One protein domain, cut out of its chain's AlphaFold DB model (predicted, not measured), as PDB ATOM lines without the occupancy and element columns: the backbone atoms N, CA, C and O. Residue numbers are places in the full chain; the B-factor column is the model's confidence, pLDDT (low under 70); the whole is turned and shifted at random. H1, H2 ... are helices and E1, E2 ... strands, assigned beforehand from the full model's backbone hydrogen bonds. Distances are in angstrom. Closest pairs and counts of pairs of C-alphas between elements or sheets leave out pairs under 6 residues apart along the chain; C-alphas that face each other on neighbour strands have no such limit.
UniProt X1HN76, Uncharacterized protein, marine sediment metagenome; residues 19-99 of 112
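This is residues 19 to 99 of the 112 residues of an uncharacterized protein of marine sediment metagenome (UniProt X1HN76). Picture one long helix, H1, with the short helix H2 packed along it and running the same way, while the strand E1 folds back from H1's end. Two long stretches with no named element, residues 19 to 39 and 66 to 81, gather with the small strand E2 toward the end where H1 begins; residues 56 to 61 stick out at the other end. You are reading 81 printed residues with two named helices and two named strands, in the order H1, E1, E2, H2, and the two strands pair with no named strand. The class is mixed, helices and strands, though under half of the residues are in named elements. The whole is compact, with a radius of gyration of the C-alphas of 12.6 A and spans of 37 by 30 by 18 A.

Begin at Ser 19 and read through residues 19 to 39, where you meet no named element. Find C-alpha 40 at (34.022, 28.024, 6.398); from there H1 runs over residues 40 to 56, 24.6 A from first to last C-alpha, to C-alpha 56 at (44.625, 37.818, -13.493). After it, E1 covers residues 60 to 65 and is 14.1 A long. Read on through residues 66 to 81 to E2, residues 82 to 84, 5.3 A long. Last comes H2, residues 91 to 97, 11.2 A long, which ends at C-alpha 97 at (43.229, 41.646, -0.513).

Look first at H1 and H2, which touch; their closest C-alphas are those of Ala 44 and Ala 91, 3.8 A apart. They run the same way at a shallow tilt of 33 degrees, only just short of steep. Between H1 and E1 you will find 5 pairs of C-alphas within 8 A, the closest those of Ala 54 and Ile 60, 5.6 A apart. E2 and H2 have 1 such pair, the C-alphas of Phe 82 and Ile 92, 7.9 A apart. H1 and E2 are apart, as are E1 and H2, and E1 and E2. Outside the named strands, look for a short antiparallel pairing of residues 82 to 84 of E2 with residues 87 to 88. On the backbone, every O i to N i+4 pair of H1 is within hydrogen-bond range; in H2 it is 0 of 3, while 3 of 4 of its O i to N i+3 pairs are within range.

The two C-alphas farthest apart are those of Pro 26 and Pro 58, at 36.9 A, and the first and last printed C-alphas, Ser 19 and Gln 99, are 18.0 A apart. The printed part has no cut. The link from H1 to E1 is tight, with 3 residues; that from E2 to H2 is short, with 6; that from E1 to E2 is long, with 16. The mean pLDDT of the printed part of this model is 92.4, and no printed residue is under 70.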
ATOM      1  N   SER A  19      28.634  32.615  -5.703       94.56
ATOM      2  CA  SER A  19      28.584  32.267  -4.290       94.56
ATOM      3  C   SER A  19      29.052  30.832  -4.113       94.56
ATOM      4  O   SER A  19      29.017  30.033  -5.054       94.56
ATOM      5  N   PHE A  20      29.507  30.515  -2.908       95.19
ATOM      6  CA  PHE A  20      29.922  29.170  -2.547       95.19
ATOM      7  C   PHE A  20      29.468  28.883  -1.120       95.19
ATOM      8  O   PHE A  20      29.605  29.757  -0.263       95.19
ATOM      9  N   PRO A  21      28.889  27.708  -0.846       94.94
ATOM     10  CA  PRO A  21      28.354  27.397   0.468       94.94
ATOM     11  C   PRO A  21      29.462  27.011   1.457       94.94
ATOM     12  O   PRO A  21      30.383  26.267   1.136       94.94
ATOM     13  N   SER A  22      29.324  27.454   2.703       95.44
ATOM     14  CA  SER A  22      30.192  27.058   3.814       95.44
ATOM     15  C   SER A  22      29.709  25.815   4.568       95.44
ATOM     16  O   SER A  22      30.261  25.478   5.611       95.44
ATOM     17  N   SER A  23      28.614  25.201   4.123       93.06
ATOM     18  CA  SER A  23      28.018  23.992   4.699       93.06
ATOM     19  C   SER A  23      27.076  23.340   3.691       93.06
ATOM     20  O   SER A  23      26.609  23.986   2.754       93.06
ATOM     21  N   THR A  24      26.739  22.067   3.888       89.19
ATOM     22  CA  THR A  24      25.693  21.421   3.089       89.19
ATOM     23  C   THR A  24      24.347  22.123   3.292       89.19
ATOM     24  O   THR A  24      24.008  22.542   4.399       89.19
ATOM     25  N   THR A  25      23.562  22.236   2.221       83.88
ATOM     26  CA  THR A  25      22.145  22.613   2.292       83.88
ATOM     27  C   THR A  25      21.312  21.497   1.664       83.88
ATOM     28  O   THR A  25      21.598  21.086   0.539       83.88
ATOM     29  N   PRO A  26      20.302  20.956   2.364       78.19
ATOM     30  CA  PRO A  26      19.478  19.871   1.833       78.19
ATOM     31  C   PRO A  26      18.518  20.337   0.727       78.19
ATOM     32  O   PRO A  26      17.931  19.501   0.044       78.19
ATOM     33  N   LEU A  27      18.336  21.653   0.564       82.50
ATOM     34  CA  LEU A  27      17.346  22.241  -0.338       82.50
ATOM     35  C   LEU A  27      17.851  22.425  -1.772       82.50
ATOM     36  O   LEU A  27      17.040  22.549  -2.689       82.50
ATOM     37  N   LEU A  28      19.170  22.424  -1.982       78.44
ATOM     38  CA  LEU A  28      19.771  22.617  -3.298       78.44
ATOM     39  C   LEU A  28      20.553  21.368  -3.727       78.44
ATOM     40  O   LEU A  28      21.285  20.797  -2.918       78.44
ATOM     41  N   PRO A  29      20.455  20.942  -4.999       83.31
ATOM     42  CA  PRO A  29      21.201  19.800  -5.524       83.31
ATOM     43  C   PRO A  29      22.653  20.197  -5.835       83.31
ATOM     44  O   PRO A  29      23.085  20.178  -6.987       83.31
ATOM     45  N   ILE A  30      23.395  20.614  -4.810       83.88
ATOM     46  CA  ILE A  30      24.788  21.051  -4.922       83.88
ATOM     47  C   ILE A  30      25.744  19.967  -4.430       83.88
ATOM     48  O   ILE A  30      25.437  19.195  -3.520       83.88
ATOM     49  N   HIS A  31      26.921  19.923  -5.042       85.25
ATOM     50  CA  HIS A  31      27.986  18.989  -4.706       85.25
ATOM     51  C   HIS A  31      29.266  19.762  -4.423       85.25
ATOM     52  O   HIS A  31      29.499  20.807  -5.032       85.25
ATOM     53  N   GLU A  32      30.082  19.236  -3.512       84.62
ATOM     54  CA  GLU A  32      31.401  19.797  -3.245       84.62
ATOM     55  C   GLU A  32      32.223  19.841  -4.534       84.62
ATOM     56  O   GLU A  32      32.204  18.914  -5.352       84.62
ATOM     57  N   VAL A  33      32.953  20.937  -4.707       89.81
ATOM     58  CA  VAL A  33      33.952  21.046  -5.764       89.81
ATOM     59  C   VAL A  33      35.233  20.427  -5.219       89.81
ATOM     60  O   VAL A  33      35.636  20.721  -4.099       89.81
ATOM     61  N   THR A  34      35.887  19.556  -5.990       93.31
ATOM     62  CA  THR A  34      37.156  18.942  -5.575       93.31
ATOM     63  C   THR A  34      38.152  20.011  -5.125       93.31
ATOM     64  O   THR A  34      38.480  20.901  -5.904       93.31
ATOM     65  N   GLY A  35      38.651  19.889  -3.893       93.69
ATOM     66  CA  GLY A  35      39.574  20.852  -3.286       93.69
ATOM     67  C   GLY A  35      38.905  21.911  -2.407       93.69
ATOM     68  O   GLY A  35      39.596  22.500  -1.594       93.69
ATOM     69  N   TYR A  36      37.583  22.082  -2.490       96.50
ATOM     70  CA  TYR A  36      36.829  23.069  -1.717       96.50
ATOM     71  C   TYR A  36      35.677  22.368  -0.981       96.50
ATOM     72  O   TYR A  36      34.581  22.222  -1.534       96.50
ATOM     73  N   PRO A  37      35.913  21.854   0.239       95.50
ATOM     74  CA  PRO A  37      34.852  21.235   1.023       95.50
ATOM     75  C   PRO A  37      33.814  22.283   1.444       95.50
ATOM     76  O   PRO A  37      34.113  23.475   1.534       95.50
ATOM     77  N   PHE A  38      32.591  21.852   1.752       95.19
ATOM     78  CA  PHE A  38      31.562  22.750   2.286       95.19
ATOM     79  C   PHE A  38      31.810  23.049   3.770       95.19
ATOM     80  O   PHE A  38      31.111  22.552   4.655       95.19
ATOM     81  N   THR A  39      32.828  23.872   4.027       96.31
ATOM     82  CA  THR A  39      33.208  24.415   5.338       96.31
ATOM     83  C   THR A  39      33.455  25.923   5.241       96.31
ATOM     84  O   THR A  39      33.471  26.491   4.147       96.31
ATOM     85  N   LEU A  40      33.657  26.600   6.379       97.38
ATOM     86  CA  LEU A  40      34.022  28.024   6.398       97.38
ATOM     87  C   LEU A  40      35.340  28.281   5.655       97.38
ATOM     88  O   LEU A  40      35.451  29.250   4.908       97.38
ATOM     89  N   GLU A  41      36.316  27.395   5.841       97.62
ATOM     90  CA  GLU A  41      37.635  27.462   5.212       97.62
ATOM     91  C   GLU A  41      37.537  27.177   3.714       97.62
ATOM     92  O   GLU A  41      38.058  27.952   2.922       97.62
ATOM     93  N   GLY A  42      36.796  26.139   3.312       97.38
ATOM     94  CA  GLY A  42      36.607  25.825   1.895       97.38
ATOM     95  C   GLY A  42      35.866  26.932   1.138       97.38
ATOM     96  O   GLY A  42      36.202  27.219  -0.009       97.38
ATOM     97  N   GLN A  43      34.916  27.617   1.788       97.75
ATOM     98  CA  GLN A  43      34.297  28.824   1.233       97.75
ATOM     99  C   GLN A  43      35.320  29.948   1.042       97.75
ATOM    100  O   GLN A  43      35.317  30.582  -0.011       97.75
ATOM    101  N   ALA A  44      36.180  30.204   2.031       98.00
ATOM    102  CA  ALA A  44      37.198  31.250   1.934       98.00
ATOM    103  C   ALA A  44      38.223  30.949   0.833       98.00
ATOM    104  O   ALA A  44      38.440  31.792  -0.031       98.00
ATOM    105  N   GLU A  45      38.759  29.727   0.788       98.00
ATOM    106  CA  GLU A  45      39.700  29.287  -0.251       98.00
ATOM    107  C   GLU A  45      39.087  29.400  -1.654       98.00
ATOM    108  O   GLU A  45      39.719  29.907  -2.580       98.00
ATOM    109  N   TRP A  46      37.821  29.004  -1.812       97.62
ATOM    110  CA  TRP A  46      37.131  29.132  -3.094       97.62
ATOM    111  C   TRP A  46      36.945  30.595  -3.511       97.62
ATOM    112  O   TRP A  46      37.137  30.940  -4.680       97.62
ATOM    113  N   VAL A  47      36.572  31.470  -2.568       97.31
ATOM    114  CA  VAL A  47      36.414  32.909  -2.828       97.31
ATOM    115  C   VAL A  47      37.747  33.540  -3.205       97.31
ATOM    116  O   VAL A  47      37.796  34.269  -4.195       97.31
ATOM    117  N   HIS A  48      38.817  33.222  -2.476       97.06
ATOM    118  CA  HIS A  48      40.167  33.679  -2.781       97.06
ATOM    119  C   HIS A  48      40.559  33.331  -4.222       97.06
ATOM    120  O   HIS A  48      40.902  34.212  -5.013       97.06
ATOM    121  N   ASP A  49      40.435  32.058  -4.601       97.19
ATOM    122  CA  ASP A  49      40.833  31.588  -5.929       97.19
ATOM    123  C   ASP A  49      39.961  32.170  -7.046       97.19
ATOM    124  O   ASP A  49      40.464  32.480  -8.133       97.19
ATOM    125  N   LEU A  50      38.665  32.380  -6.794       95.75
ATOM    126  CA  LEU A  50      37.786  33.065  -7.736       95.75
ATOM    127  C   LEU A  50      38.232  34.514  -7.968       95.75
ATOM    128  O   LEU A  50      38.311  34.953  -9.120       95.75
ATOM    129  N   LEU A  51      38.494  35.258  -6.890       95.19
ATOM    130  CA  LEU A  51      38.929  36.652  -6.968       95.19
ATOM    131  C   LEU A  51      40.293  36.754  -7.646       95.19
ATOM    132  O   LEU A  51      40.458  37.563  -8.560       95.19
ATOM    133  N   ARG A  52      41.225  35.859  -7.307       95.19
ATOM    134  CA  ARG A  52      42.530  35.775  -7.962       95.19
ATOM    135  C   ARG A  52      42.407  35.461  -9.449       95.19
ATOM    136  O   ARG A  52      43.098  36.076 -10.258       95.19
ATOM    137  N   MET A  53      41.522  34.537  -9.832       94.06
ATOM    138  CA  MET A  53      41.242  34.218 -11.237       94.06
ATOM    139  C   MET A  53      40.690  35.432 -11.989       94.06
ATOM    140  O   MET A  53      41.108  35.687 -13.120       94.06
ATOM    141  N   ALA A  54      39.785  36.189 -11.367       92.94
ATOM    142  CA  ALA A  54      39.248  37.409 -11.953       92.94
ATOM    143  C   ALA A  54      40.325  38.490 -12.109       92.94
ATOM    144  O   ALA A  54      40.434  39.073 -13.181       92.94
ATOM    145  N   GLU A  55      41.161  38.700 -11.090       92.25
ATOM    146  CA  GLU A  55      42.245  39.689 -11.099       92.25
ATOM    147  C   GLU A  55      43.268  39.431 -12.219       92.25
ATOM    148  O   GLU A  55      43.691  40.357 -12.911       92.25
ATOM    149  N   ILE A  56      43.658  38.168 -12.439       92.31
ATOM    150  CA  ILE A  56      44.625  37.818 -13.493       92.31
ATOM    151  C   ILE A  56      44.000  37.757 -14.895       92.31
ATOM    152  O   ILE A  56      44.731  37.637 -15.882       92.31
ATOM    153  N   ASN A  57      42.669  37.802 -15.007       90.69
ATOM    154  CA  ASN A  57      41.970  37.747 -16.282       90.69
ATOM    155  C   ASN A  57      41.595  39.164 -16.748       90.69
ATOM    156  O   ASN A  57      40.607  39.721 -16.277       90.69
ATOM    157  N   PRO A  58      42.288  39.731 -17.755       89.81
ATOM    158  CA  PRO A  58      42.075  41.118 -18.180       89.81
ATOM    159  C   PRO A  58      40.699  41.371 -18.818       89.81
ATOM    160  O   PRO A  58      40.383  42.500 -19.180       89.81
ATOM    161  N   HIS A  59      39.892  40.327 -19.023       92.00
ATOM    162  CA  HIS A  59      38.550  40.430 -19.584       92.00
ATOM    163  C   HIS A  59      37.444  40.374 -18.525       92.00
ATOM    164  O   HIS A  59      36.280  40.560 -18.886       92.00
ATOM    165  N   ILE A  60      37.777  40.125 -17.254       91.56
ATOM    166  CA  ILE A  60      36.840  40.218 -16.131       91.56
ATOM    167  C   ILE A  60      37.098  41.541 -15.414       91.56
ATOM    168  O   ILE A  60      38.158  41.746 -14.841       91.56
ATOM    169  N   ASN A  61      36.120  42.441 -15.451       88.19
ATOM    170  CA  ASN A  61      36.248  43.759 -14.827       88.19
ATOM    171  C   ASN A  61      35.684  43.775 -13.395       88.19
ATOM    172  O   ASN A  61      36.105  44.549 -12.541       88.19
ATOM    173  N   THR A  62      34.681  42.944 -13.105       90.25
ATOM    174  CA  THR A  62      33.991  42.993 -11.811       90.25
ATOM    175  C   THR A  62      33.430  41.634 -11.423       90.25
ATOM    176  O   THR A  62      32.960  40.875 -12.277       90.25
ATOM    177  N   VAL A  63      33.446  41.363 -10.119       93.00
ATOM    178  CA  VAL A  63      32.827  40.200  -9.483       93.00
ATOM    179  C   VAL A  63      31.841  40.687  -8.425       93.00
ATOM    180  O   VAL A  63      32.205  41.486  -7.564       93.00
ATOM    181  N   PHE A  64      30.602  40.207  -8.487       94.94
ATOM    182  CA  PHE A  64      29.562  40.472  -7.496       94.94
ATOM    183  C   PHE A  64      29.227  39.191  -6.735       94.94
ATOM    184  O   PHE A  64      28.724  38.224  -7.313       94.94
ATOM    185  N   TYR A  65      29.497  39.191  -5.428       95.62
ATOM    186  CA  TYR A  65      29.098  38.089  -4.561       95.62
ATOM    187  C   TYR A  65      27.589  38.125  -4.325       95.62
ATOM    188  O   TYR A  65      27.030  39.159  -3.956       95.62
ATOM    189  N   PHE A  66      26.925  36.999  -4.553       94.56
ATOM    190  CA  PHE A  66      25.480  36.887  -4.466       94.56
ATOM    191  C   PHE A  66      25.039  36.741  -3.006       94.56
ATOM    192  O   PHE A  66      25.471  35.816  -2.323       94.56
ATOM    193  N   TYR A  67      24.181  37.661  -2.553       92.56
ATOM    194  CA  TYR A  67      23.587  37.687  -1.210       92.56
ATOM    195  C   TYR A  67      24.578  37.414  -0.068       92.56
ATOM    196  O   TYR A  67      24.408  36.459   0.696       92.56
ATOM    197  N   PRO A  68      25.615  38.262   0.079       95.62
ATOM    198  CA  PRO A  68      26.646  38.042   1.079       95.62
ATOM    199  C   PRO A  68      26.099  38.096   2.505       95.62
ATOM    200  O   PRO A  68      26.725  37.526   3.375       95.62
ATOM    201  N   ASP A  69      24.964  38.739   2.760       94.25
ATOM    202  CA  ASP A  69      24.374  38.991   4.078       94.25
ATOM    203  C   ASP A  69      23.131  38.139   4.381       94.25
ATOM    204  O   ASP A  69      22.579  38.214   5.475       94.25
ATOM    205  N   ASN A  70      22.684  37.287   3.459       94.12
ATOM    206  CA  ASN A  70      21.405  36.588   3.599       94.12
ATOM    207  C   ASN A  70      21.514  35.294   4.431       94.12
ATOM    208  O   ASN A  70      21.093  34.219   4.009       94.12
ATOM    209  N   TYR A  71      22.109  35.380   5.625       93.25
ATOM    210  CA  TYR A  71      22.413  34.229   6.492       93.25
ATOM    211  C   TYR A  71      21.181  33.562   7.126       93.25
ATOM    212  O   TYR A  71      21.296  32.462   7.661       93.25
ATOM    213  N   ILE A  72      20.009  34.203   7.080       90.94
ATOM    214  CA  ILE A  72      18.765  33.706   7.703       90.94
ATOM    215  C   ILE A  72      17.996  32.762   6.766       90.94
ATOM    216  O   ILE A  72      17.215  31.927   7.223       90.94
ATOM    217  N   VAL A  73      18.191  32.896   5.455       88.38
ATOM    218  CA  VAL A  73      17.427  32.143   4.459       88.38
ATOM    219  C   VAL A  73      17.973  30.721   4.357       88.38
ATOM    220  O   VAL A  73      19.158  30.521   4.120       88.38
ATOM    221  N   GLU A  74      17.117  29.721   4.541       80.56
ATOM    222  CA  GLU A  74      17.514  28.310   4.674       80.56
ATOM    223  C   GLU A  74      18.255  27.769   3.435       80.56
ATOM    224  O   GLU A  74      19.190  26.973   3.529       80.56
ATOM    225  N   ASP A  75      17.867  28.244   2.258       80.25
ATOM    226  CA  ASP A  75      18.367  27.818   0.958       80.25
ATOM    227  C   ASP A  75      19.670  28.518   0.535       80.25
ATOM    228  O   ASP A  75      20.479  27.900  -0.156       80.25
ATOM    229  N   CYS A  76      19.939  29.750   0.985       83.38
ATOM    230  CA  CYS A  76      21.150  30.499   0.601       83.38
ATOM    231  C   CYS A  76      22.051  30.940   1.765       83.38
ATOM    232  O   CYS A  76      23.189  31.345   1.532       83.38
ATOM    233  N   GLY A  77      21.627  30.781   3.019       91.12
ATOM    234  CA  GLY A  77      22.387  31.193   4.203       91.12
ATOM    235  C   GLY A  77      23.695  30.425   4.387       91.12
ATOM    236  O   GLY A  77      24.684  30.974   4.877       91.12
ATOM    237  N   ALA A  78      23.761  29.189   3.881       93.25
ATOM    238  CA  ALA A  78      25.018  28.452   3.775       93.25
ATOM    239  C   ALA A  78      26.055  29.220   2.934       93.25
ATOM    240  O   ALA A  78      27.232  29.217   3.279       93.25
ATOM    241  N   ALA A  79      25.629  29.920   1.881       95.00
ATOM    242  CA  ALA A  79      26.495  30.695   0.998       95.00
ATOM    243  C   ALA A  79      26.697  32.155   1.431       95.00
ATOM    244  O   ALA A  79      27.573  32.818   0.890       95.00
ATOM    245  N   SER A  80      25.965  32.642   2.438       96.31
ATOM    246  CA  SER A  80      26.236  33.942   3.064       96.31
ATOM    247  C   SER A  80      27.698  34.043   3.519       96.31
ATOM    248  O   SER A  80      28.316  33.034   3.863       96.31
ATOM    249  N   LEU A  81      28.230  35.260   3.558       97.56
ATOM    250  CA  LEU A  81      29.525  35.641   4.120       97.56
ATOM    251  C   LEU A  81      29.422  36.073   5.591       97.56
ATOM    252  O   LEU A  81      30.413  36.507   6.171       97.56
ATOM    253  N   PHE A  82      28.249  35.936   6.211       97.12
ATOM    254  CA  PHE A  82      28.014  36.203   7.630       97.12
ATOM    255  C   PHE A  82      27.408  34.982   8.321       97.12
ATOM    256  O   PHE A  82      26.650  34.214   7.730       97.12
ATOM    257  N   ILE A  83      27.758  34.794   9.591       94.81
ATOM    258  CA  ILE A  83      27.076  33.867  10.503       94.81
ATOM    259  C   ILE A  83      25.838  34.561  11.085       94.81
ATOM    260  O   ILE A  83      24.787  33.942  11.236       94.81
ATOM    261  N   ASN A  84      25.979  35.843  11.423       94.62
ATOM    262  CA  ASN A  84      24.931  36.760  11.865       94.62
ATOM    263  C   ASN A  84      25.413  38.216  11.693       94.62
ATOM    264  O   ASN A  84      26.552  38.428  11.274       94.62
ATOM    265  N   ASP A  85      24.582  39.194  12.068       93.94
ATOM    266  CA  ASP A  85      24.874  40.637  11.984       93.94
ATOM    267  C   ASP A  85      26.214  41.067  12.614       93.94
ATOM    268  O   ASP A  85      26.803  42.064  12.202       93.94
ATOM    269  N   GLU A  86      26.708  40.338  13.616       95.81
ATOM    270  CA  GLU A  86      27.916  40.695  14.372       95.81
ATOM    271  C   GLU A  86      29.149  39.876  13.963       95.81
ATOM    272  O   GLU A  86      30.278  40.248  14.282       95.81
ATOM    273  N   HIS A  87      28.951  38.752  13.271       96.19
ATOM    274  CA  HIS A  87      29.990  37.753  13.039       96.19
ATOM    275  C   HIS A  87      30.122  37.436  11.544       96.19
ATOM    276  O   HIS A  87      29.381  36.589  11.029       96.19
ATOM    277  N   PRO A  88      31.070  38.071  10.834       97.31
ATOM    278  CA  PRO A  88      31.408  37.676   9.473       97.31
ATOM    279  C   PRO A  88      32.070  36.292   9.430       97.31
ATOM    280  O   PRO A  88      32.753  35.872  10.367       97.31
ATOM    281  N   LYS A  89      31.899  35.589   8.310       97.50
ATOM    282  CA  LYS A  89      32.665  34.383   7.969       97.50
ATOM    283  C   LYS A  89      34.036  34.778   7.403       97.50
ATOM    284  O   LYS A  89      34.163  35.867   6.843       97.50
ATOM    285  N   PRO A  90      35.044  33.885   7.462       98.06
ATOM    286  CA  PRO A  90      36.386  34.173   6.952       98.06
ATOM    287  C   PRO A  90      36.410  34.670   5.498       98.06
ATOM    288  O   PRO A  90      37.127  35.614   5.184       98.06
ATOM    289  N   ALA A  91      35.548  34.113   4.644       97.56
ATOM    290  CA  ALA A  91      35.480  34.425   3.219       97.56
ATOM    291  C   ALA A  91      35.224  35.911   2.882       97.56
ATOM    292  O   ALA A  91      35.574  36.346   1.787       97.56
ATOM    293  N   ILE A  92      34.644  36.718   3.786       96.06
ATOM    294  CA  ILE A  92      34.471  38.158   3.519       96.06
ATOM    295  C   ILE A  92      35.808  38.901   3.470       96.06
ATOM    296  O   ILE A  92      35.940  39.900   2.763       96.06
ATOM    297  N   TYR A  93      36.796  38.429   4.232       95.88
ATOM    298  CA  TYR A  93      38.075  39.110   4.378       95.88
ATOM    299  C   TYR A  93      38.966  38.935   3.151       95.88
ATOM    300  O   TYR A  93      39.794  39.805   2.902       95.88
ATOM    301  N   GLU A  94      38.720  37.910   2.330       95.75
ATOM    302  CA  GLU A  94      39.400  37.726   1.043       95.75
ATOM    303  C   GLU A  94      39.236  38.956   0.145       95.75
ATOM    304  O   GLU A  94      40.182  39.405  -0.490       95.75
ATOM    305  N   PHE A  95      38.064  39.601   0.161       92.50
ATOM    306  CA  PHE A  95      37.823  40.807  -0.634       92.50
ATOM    307  C   PHE A  95      38.744  41.976  -0.267       92.50
ATOM    308  O   PHE A  95      38.967  42.834  -1.116       92.50
ATOM    309  N   LEU A  96      39.281  42.032   0.957       90.00
ATOM    310  CA  LEU A  96      40.199  43.100   1.367       90.00
ATOM    311  C   LEU A  96      41.533  43.029   0.618       90.00
ATOM    312  O   LEU A  96      42.134  44.071   0.366       90.00
ATOM    313  N   GLU A  97      41.979  41.832   0.234       86.75
ATOM    314  CA  GLU A  97      43.229  41.646  -0.513       86.75
ATOM    315  C   GLU A  97      43.105  42.109  -1.969       86.75
ATOM    316  O   GLU A  97      44.068  42.606  -2.550       86.75
ATOM    317  N   PHE A  98      41.902  42.001  -2.540       84.44
ATOM    318  CA  PHE A  98      41.610  42.327  -3.940       84.44
ATOM    319  C   PHE A  98      40.905  43.681  -4.117       84.44
ATOM    320  O   PHE A  98      40.451  44.019  -5.215       84.44
ATOM    321  N   GLN A  99      40.796  44.478  -3.051       74.38
ATOM    322  CA  GLN A  99      40.316  45.850  -3.155       74.38
ATOM    323  C   GLN A  99      41.350  46.703  -3.896       74.38
ATOM    324  O   GLN A  99      42.351  47.142  -3.332       74.38
TER     325      GLN A  99